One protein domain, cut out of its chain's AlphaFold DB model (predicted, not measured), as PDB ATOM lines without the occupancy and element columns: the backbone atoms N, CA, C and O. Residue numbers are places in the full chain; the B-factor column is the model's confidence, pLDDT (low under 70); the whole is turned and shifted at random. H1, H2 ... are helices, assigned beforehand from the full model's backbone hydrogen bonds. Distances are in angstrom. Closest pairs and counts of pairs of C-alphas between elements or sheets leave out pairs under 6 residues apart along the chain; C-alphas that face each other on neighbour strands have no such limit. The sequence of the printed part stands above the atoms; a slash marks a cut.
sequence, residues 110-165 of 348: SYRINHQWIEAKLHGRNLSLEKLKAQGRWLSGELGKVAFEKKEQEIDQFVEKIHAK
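AT A GLANCE: This is residues 110 to 165 of the 348 residues of the protein "Exodeoxyribonuclease V gamma chain ## RecC" of methanotrophic endosymbiont of Bathymodiolus azoricus (Menez Gwen) (UniProt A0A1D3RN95). One long helix, H3, makes the length of the domain, and two shorter helices, H1 and H2, are set over the same side of it. H1 crosses H3 in its second half at a steep tilt of 56 degrees, while the short H2 is near its first half, and H1 and H2 stay apart from each other. The printed part has 56 residues with three named helices, in the order H1, H2, H3 along the chain, and no named strand; 42 of the residues are in the helices, and the class is all helix. The whole is compact, with a radius of gyration of the C-alphas of 11.5 A, and the C-alphas span 37 by 18 by 18 A.

IN THESE COORDINATES: H3, the longest helix, has 23 residues, 141 to 163, and measures 32.8 A from first to last C-alpha. It begins with C-alpha 141 at (233.762, 117.650, 139.464) and ends with C-alpha 163 at (227.660, 96.682, 114.942). H1 has residues 110 to 122 and measures 18.1 A; its first C-alpha, of Ser 110, is at (230.326, 100.080, 136.789). H2 has six residues, 129 to 134, and measures 8.6 A.

HOW THE PARTS SIT: H3 touches H1 with residues 155 to 159 alone. The closest C-alphas of the two helices are those of Ile 118 and Ile 155, 6.5 A apart. Their lines stand at a steep tilt of 56 degrees, and they run the same way. H2 and H3 are close but not clearly touching: their closest C-alphas, those of Leu 129 and Phe 148, are 7.2 A apart. H2 and H3 run opposite ways at a steep tilt of 54 degrees, and their centres are 14.9 A apart. H1 and H2 are apart, although they follow each other in the chain. In H1 and H2 every O i to N i+4 pair is within hydrogen-bond range; in H3, 18 of 19 are.

THE WHOLE: The outline is only just a rod, 37 by 18 by 18 A along the three main axes. The two C-alphas farthest apart are those of Gly 141 and Lys 165, at 37.1 A, and the C-alphas of the first and last printed residues, Ser 110 and Lys 165, are 24.8 A apart. The link from H1 to H2 and the link from H2 to H3 are both short, with six residues each. The printed part has no cut. The mean pLDDT of the printed part is 90.0, and no printed residue is under 70.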
ATOM      1  N   SER A 110     229.752  99.983 138.138       78.88
ATOM      2  CA  SER A 110     230.326 100.080 136.789       78.88
ATOM      3  C   SER A 110     229.665  99.118 135.800       78.88
ATOM      4  O   SER A 110     229.354  99.515 134.680       78.88
ATOM      5  N   TYR A 111     229.367  97.882 136.208       81.19
ATOM      6  CA  TYR A 111     228.725  96.894 135.341       81.19
ATOM      7  C   TYR A 111     227.341  97.345 134.849       81.19
ATOM      8  O   TYR A 111     227.093  97.340 133.640       81.19
ATOM      9  N   ARG A 112     226.443  97.774 135.750       84.50
ATOM     10  CA  ARG A 112     225.084  98.186 135.361       84.50
ATOM     11  C   ARG A 112     225.100  99.491 134.577       84.50
ATOM     12  O   ARG A 112     224.302  99.644 133.657       84.50
ATOM     13  N   ILE A 113     225.998 100.420 134.920       88.12
ATOM     14  CA  ILE A 113     226.172 101.671 134.169       88.12
ATOM     15  C   ILE A 113     226.655 101.371 132.748       88.12
ATOM     16  O   ILE A 113     226.042 101.848 131.798       88.12
ATOM     17  N   ASN A 114     227.685 100.535 132.587       90.69
ATOM     18  CA  ASN A 114     228.212 100.167 131.271       90.69
ATOM     19  C   ASN A 114     227.141  99.491 130.407       90.69
ATOM     20  O   ASN A 114     226.999  99.833 129.237       90.69
ATOM     21  N   HIS A 115     226.353  98.576 130.980       89.50
ATOM     22  CA  HIS A 115     225.268  97.919 130.250       89.50
ATOM     23  C   HIS A 115     224.195  98.915 129.784       89.50
ATOM     24  O   HIS A 115     223.864  98.936 128.603       89.50
ATOM     25  N   GLN A 116     223.736  99.807 130.674       90.56
ATOM     26  CA  GLN A 116     222.794 100.881 130.320       90.56
ATOM     27  C   GLN A 116     223.353 101.811 129.232       90.56
ATOM     28  O   GLN A 116     222.607 102.297 128.386       90.56
ATOM     29  N   TRP A 117     224.661 102.071 129.254       93.06
ATOM     30  CA  TRP A 117     225.333 102.923 128.274       93.06
ATOM     31  C   TRP A 117     225.386 102.275 126.894       93.06
ATOM     32  O   TRP A 117     225.061 102.927 125.904       93.06
ATOM     33  N   ILE A 118     225.726 100.988 126.834       93.81
ATOM     34  CA  ILE A 118     225.753 100.215 125.589       93.81
ATOM     35  C   ILE A 118     224.353 100.124 124.993       93.81
ATOM     36  O   ILE A 118     224.188 100.433 123.819       93.81
ATOM     37  N   GLU A 119     223.335  99.785 125.789       92.19
ATOM     38  CA  GLU A 119     221.948  99.765 125.307       92.19
ATOM     39  C   GLU A 119     221.508 101.128 124.770       92.19
ATOM     40  O   GLU A 119     220.910 101.210 123.699       92.19
ATOM     41  N   ALA A 120     221.834 102.217 125.477       92.69
ATOM     42  CA  ALA A 120     221.530 103.559 124.997       92.69
ATOM     43  C   ALA A 120     222.162 103.804 123.619       92.69
ATOM     44  O   ALA A 120     221.445 104.192 122.695       92.69
ATOM     45  N   LYS A 121     223.460 103.514 123.463       93.62
ATOM     46  CA  LYS A 121     224.204 103.716 122.212       93.62
ATOM     47  C   LYS A 121     223.669 102.846 121.071       93.62
ATOM     48  O   LYS A 121     223.450 103.369 119.983       93.62
ATOM     49  N   LEU A 122     223.350 101.575 121.330       91.00
ATOM     50  CA  LEU A 122     222.729 100.671 120.348       91.00
ATOM     51  C   LEU A 122     221.351 101.166 119.876       91.00
ATOM     52  O   LEU A 122     220.954 100.908 118.743       91.00
ATOM     53  N   HIS A 123     220.635 101.921 120.714       90.62
ATOM     54  CA  HIS A 123     219.380 102.588 120.357       90.62
ATOM     55  C   HIS A 123     219.560 104.022 119.823       90.62
ATOM     56  O   HIS A 123     218.581 104.770 119.741       90.62
ATOM     57  N   GLY A 124     220.785 104.436 119.481       89.94
ATOM     58  CA  GLY A 124     221.083 105.777 118.966       89.94
ATOM     59  C   GLY A 124     220.906 106.894 119.999       89.94
ATOM     60  O   GLY A 124     220.667 108.047 119.642       89.94
ATOM     61  N   ARG A 125     220.972 106.564 121.293       92.25
ATOM     62  CA  ARG A 125     220.865 107.496 122.422       92.25
ATOM     63  C   ARG A 125     222.212 107.609 123.130       92.25
ATOM     64  O   ARG A 125     223.002 106.675 123.147       92.25
ATOM     65  N   ASN A 126     222.436 108.732 123.802       89.00
ATOM     66  CA  ASN A 126     223.591 108.910 124.677       89.00
ATOM     67  C   ASN A 126     223.155 108.927 126.139       89.00
ATOM     68  O   ASN A 126     222.057 109.380 126.482       89.00
ATOM     69  N   LEU A 127     224.032 108.439 127.009       89.56
ATOM     70  CA  LEU A 127     223.832 108.551 128.442       89.56
ATOM     71  C   LEU A 127     224.130 109.993 128.887       89.56
ATOM     72  O   LEU A 127     225.061 110.622 128.397       89.56
ATOM     73  N   SER A 128     223.341 110.534 129.816       90.25
ATOM     74  CA  SER A 128     223.550 111.897 130.324       90.25
ATOM     75  C   SER A 128     224.438 111.876 131.566       90.25
ATOM     76  O   SER A 128     224.046 111.332 132.604       90.25
ATOM     77  N   LEU A 129     225.605 112.522 131.477       89.56
ATOM     78  CA  LEU A 129     226.491 112.741 132.622       89.56
ATOM     79  C   LEU A 129     225.784 113.514 133.746       89.56
ATOM     80  O   LEU A 129     225.928 113.166 134.915       89.56
ATOM     81  N   GLU A 130     224.986 114.531 133.412       89.19
ATOM     82  CA  GLU A 130     224.221 115.308 134.398       89.19
ATOM     83  C   GLU A 130     223.233 114.427 135.165       89.19
ATOM     84  O   GLU A 130     223.158 114.498 136.392       89.19
ATOM     85  N   LYS A 131     222.530 113.533 134.458       89.25
ATOM     86  CA  LYS A 131     221.598 112.583 135.074       89.25
ATOM     87  C   LYS A 131     222.317 111.595 135.989       89.25
ATOM     88  O   LYS A 131     221.829 111.332 137.084       89.25
ATOM     89  N   LEU A 132     223.462 111.057 135.566       87.69
ATOM     90  CA  LEU A 132     224.256 110.149 136.398       87.69
ATOM     91  C   LEU A 132     224.772 110.830 137.672       87.69
ATOM     92  O   LEU A 132     224.689 110.243 138.752       87.69
ATOM     93  N   LYS A 133     225.252 112.074 137.555       86.62
ATOM     94  CA  LYS A 133     225.689 112.893 138.694       86.62
ATOM     95  C   LYS A 133     224.537 113.185 139.654       86.62
ATOM     96  O   LYS A 133     224.683 112.977 140.851       86.62
ATOM     97  N   ALA A 134     223.372 113.584 139.141       86.62
ATOM     98  CA  ALA A 134     222.183 113.840 139.958       86.62
ATOM     99  C   ALA A 134     221.676 112.590 140.706       86.62
ATOM    100  O   ALA A 134     221.037 112.710 141.745       86.62
ATOM    101  N   GLN A 135     221.968 111.392 140.189       86.06
ATOM    102  CA  GLN A 135     221.666 110.114 140.842       86.06
ATOM    103  C   GLN A 135     222.739 109.671 141.851       86.06
ATOM    104  O   GLN A 135     222.572 108.616 142.458       86.06
ATOM    105  N   GLY A 136     223.848 110.405 141.994       82.50
ATOM    106  CA  GLY A 136     224.988 109.993 142.819       82.50
ATOM    107  C   GLY A 136     225.702 108.738 142.302       82.50
ATOM    108  O   GLY A 136     226.404 108.075 143.054       82.50
ATOM    109  N   ARG A 137     225.508 108.378 141.023       83.06
ATOM    110  CA  ARG A 137     226.065 107.159 140.402       83.06
ATOM    111  C   ARG A 137     227.373 107.411 139.651       83.06
ATOM    112  O   ARG A 137     227.876 106.506 138.990       83.06
ATOM    113  N   TRP A 138     227.886 108.640 139.676       86.38
ATOM    114  CA  TRP A 138     229.100 109.027 138.963       86.38
ATOM    115  C   TRP A 138     229.875 110.107 139.702       86.38
ATOM    116  O   TRP A 138     229.293 110.916 140.420       86.38
ATOM    117  N   LEU A 139     231.183 110.143 139.449       84.25
ATOM    118  CA  LEU A 139     232.122 111.075 140.058       84.25
ATOM    119  C   LEU A 139     231.738 112.539 139.808       84.25
ATOM    120  O   LEU A 139     231.473 112.967 138.675       84.25
ATOM    121  N   SER A 140     231.780 113.325 140.879       82.50
ATOM    122  CA  SER A 140     231.589 114.774 140.858       82.50
ATOM    123  C   SER A 140     232.831 115.517 140.323       82.50
ATOM    124  O   SER A 140     233.939 114.985 140.265       82.50
ATOM    125  N   GLY A 141     232.658 116.778 139.906       85.88
ATOM    126  CA  GLY A 141     233.762 117.650 139.464       85.88
ATOM    127  C   GLY A 141     234.320 117.378 138.055       85.88
ATOM    128  O   GLY A 141     233.684 116.704 137.235       85.88
ATOM    129  N   GLU A 142     235.495 117.959 137.769       87.00
ATOM    130  CA  GLU A 142     236.195 117.881 136.469       87.00
ATOM    131  C   GLU A 142     236.793 116.496 136.201       87.00
ATOM    132  O   GLU A 142     236.695 115.989 135.086       87.00
ATOM    133  N   LEU A 143     237.321 115.827 137.233       84.56
ATOM    134  CA  LEU A 143     237.816 114.449 137.116       84.56
ATOM    135  C   LEU A 143     236.713 113.494 136.640       84.56
ATOM    136  O   LEU A 143     236.961 112.632 135.801       84.56
ATOM    137  N   GLY A 144     235.476 113.696 137.106       87.25
ATOM    138  CA  GLY A 144     234.328 112.919 136.652       87.25
ATOM    139  C   GLY A 144     233.938 113.168 135.195       87.25
ATOM    140  O   GLY A 144     233.425 112.252 134.558       87.25
ATOM    141  N   LYS A 145     234.202 114.363 134.646       90.38
ATOM    142  CA  LYS A 145     233.994 114.641 133.213       90.38
ATOM    143  C   LYS A 145     235.027 113.906 132.364       90.38
ATOM    144  O   LYS A 145     234.643 113.169 131.468       90.38
ATOM    145  N   VAL A 146     236.310 114.013 132.720       90.81
ATOM    146  CA  VAL A 146     237.399 113.311 132.016       90.81
ATOM    147  C   VAL A 146     237.199 111.791 132.064       90.81
ATOM    148  O   VAL A 146     237.359 111.107 131.057       90.81
ATOM    149  N   ALA A 147     236.797 111.250 133.220       89.38
ATOM    150  CA  ALA A 147     236.475 109.831 133.356       89.38
ATOM    151  C   ALA A 147     235.282 109.419 132.479       89.38
ATOM    152  O   ALA A 147     235.298 108.334 131.904       89.38
ATOM    153  N   PHE A 148     234.262 110.276 132.362       91.56
ATOM    154  CA  PHE A 148     233.103 110.027 131.506       91.56
ATOM    155  C   PHE A 148     233.488 110.022 130.026       91.56
ATOM    156  O   PHE A 148     233.151 109.075 129.332       91.56
ATOM    157  N   GLU A 149     234.245 111.015 129.559       92.44
ATOM    158  CA  GLU A 149     234.709 111.104 128.166       92.44
ATOM    159  C   GLU A 149     235.587 109.910 127.781       92.44
ATOM    160  O   GLU A 149     235.390 109.292 126.736       92.44
ATOM    161  N   LYS A 150     236.522 109.523 128.659       91.75
ATOM    162  CA  LYS A 150     237.321 108.311 128.460       91.75
ATOM    163  C   LYS A 150     236.425 107.077 128.373       91.75
ATOM    164  O   LYS A 150     236.626 106.229 127.506       91.75
ATOM    165  N   LYS A 151     235.437 106.966 129.268       91.31
ATOM    166  CA  LYS A 151     234.542 105.811 129.282       91.31
ATOM    167  C   LYS A 151     233.656 105.763 128.046       91.31
ATOM    168  O   LYS A 151     233.444 104.683 127.509       91.31
ATOM    169  N   GLU A 152     233.198 106.914 127.570       93.69
ATOM    170  CA  GLU A 152     232.433 107.031 126.336       93.69
ATOM    171  C   GLU A 152     233.211 106.452 125.151       93.69
ATOM    172  O   GLU A 152     232.675 105.602 124.451       93.69
ATOM    173  N   GLN A 153     234.494 106.795 125.006       93.94
ATOM    174  CA  GLN A 153     235.349 106.237 123.949       93.94
ATOM    175  C   GLN A 153     235.493 104.709 124.047       93.94
ATOM    176  O   GLN A 153     235.449 104.014 123.034       93.94
ATOM    177  N   GLU A 154     235.652 104.166 125.258       93.56
ATOM    178  CA  GLU A 154     235.727 102.714 125.470       93.56
ATOM    179  C   GLU A 154     234.405 102.002 125.122       93.56
ATOM    180  O   GLU A 154     234.422 100.885 124.599       93.56
ATOM    181  N   ILE A 155     233.262 102.624 125.436       94.25
ATOM    182  CA  ILE A 155     231.930 102.102 125.111       94.25
ATOM    183  C   ILE A 155     231.667 102.200 123.609       94.25
ATOM    184  O   ILE A 155     231.175 101.232 123.034       94.25
ATOM    185  N   ASP A 156     232.037 103.305 122.965       95.00
ATOM    186  CA  ASP A 156     231.866 103.500 121.525       95.00
ATOM    187  C   ASP A 156     232.643 102.437 120.734       95.00
ATOM    188  O   ASP A 156     232.060 101.761 119.889       95.00
ATOM    189  N   GLN A 157     233.903 102.165 121.097       94.12
ATOM    190  CA  GLN A 157     234.687 101.075 120.492       94.12
ATOM    191  C   GLN A 157     234.020  99.702 120.660       94.12
ATOM    192  O   GLN A 157     234.087  98.847 119.777       94.12
ATOM    193  N   PHE A 158     233.393  99.450 121.810       95.38
ATOM    194  CA  PHE A 158     232.681  98.196 122.046       95.38
ATOM    195  C   PHE A 158     231.383  98.101 121.235       95.38
ATOM    196  O   PHE A 158     231.069  97.040 120.698       95.38
ATOM    197  N   VAL A 159     230.650  99.204 121.103       95.38
ATOM    198  CA  VAL A 159     229.435  99.298 120.285       95.38
ATOM    199  C   VAL A 159     229.758  99.121 118.800       95.38
ATOM    200  O   VAL A 159     229.047  98.393 118.113       95.38
ATOM    201  N   GLU A 160     230.869  99.679 118.313       94.38
ATOM    202  CA  GLU A 160     231.367  99.438 116.952       94.38
ATOM    203  C   GLU A 160     231.617  97.948 116.695       94.38
ATOM    204  O   GLU A 160     231.192  97.415 115.671       94.38
ATOM    205  N   LYS A 161     232.230  97.244 117.653       93.69
ATOM    206  CA  LYS A 161     232.440  95.790 117.565       93.69
ATOM    207  C   LYS A 161     231.127  95.005 117.510       93.69
ATOM    208  O   LYS A 161     231.059  93.996 116.813       93.69
ATOM    209  N   ILE A 162     230.093  95.453 118.227       95.25
ATOM    210  CA  ILE A 162     228.753  94.857 118.148       95.25
ATOM    211  C   ILE A 162     228.146  95.103 116.762       95.25
ATOM    212  O   ILE A 162     227.664  94.164 116.130       95.25
ATOM    213  N   HIS A 163     228.196  96.340 116.261       94.56
ATOM    214  CA  HIS A 163     227.660  96.682 114.942       94.56
ATOM    215  C   HIS A 163     228.370  95.948 113.802       94.56
ATOM    216  O   HIS A 163     227.704  95.530 112.858       94.56
ATOM    217  N   ALA A 164     229.679  95.710 113.919       94.44
ATOM    218  CA  ALA A 164     230.464  94.957 112.942       94.44
ATOM    219  C   ALA A 164     230.007  93.496 112.762       94.44
ATOM    220  O   ALA A 164     230.420  92.845 111.808       94.44
ATOM    221  N   LYS A 165     229.168  92.962 113.664       94.25
ATOM    222  CA  LYS A 165     228.551  91.636 113.506       94.25
ATOM    223  C   LYS A 165     227.297  91.640 112.636       94.25
ATOM    224  O   LYS A 165     226.791  90.570 112.337       94.25
TER     225      LYS A 165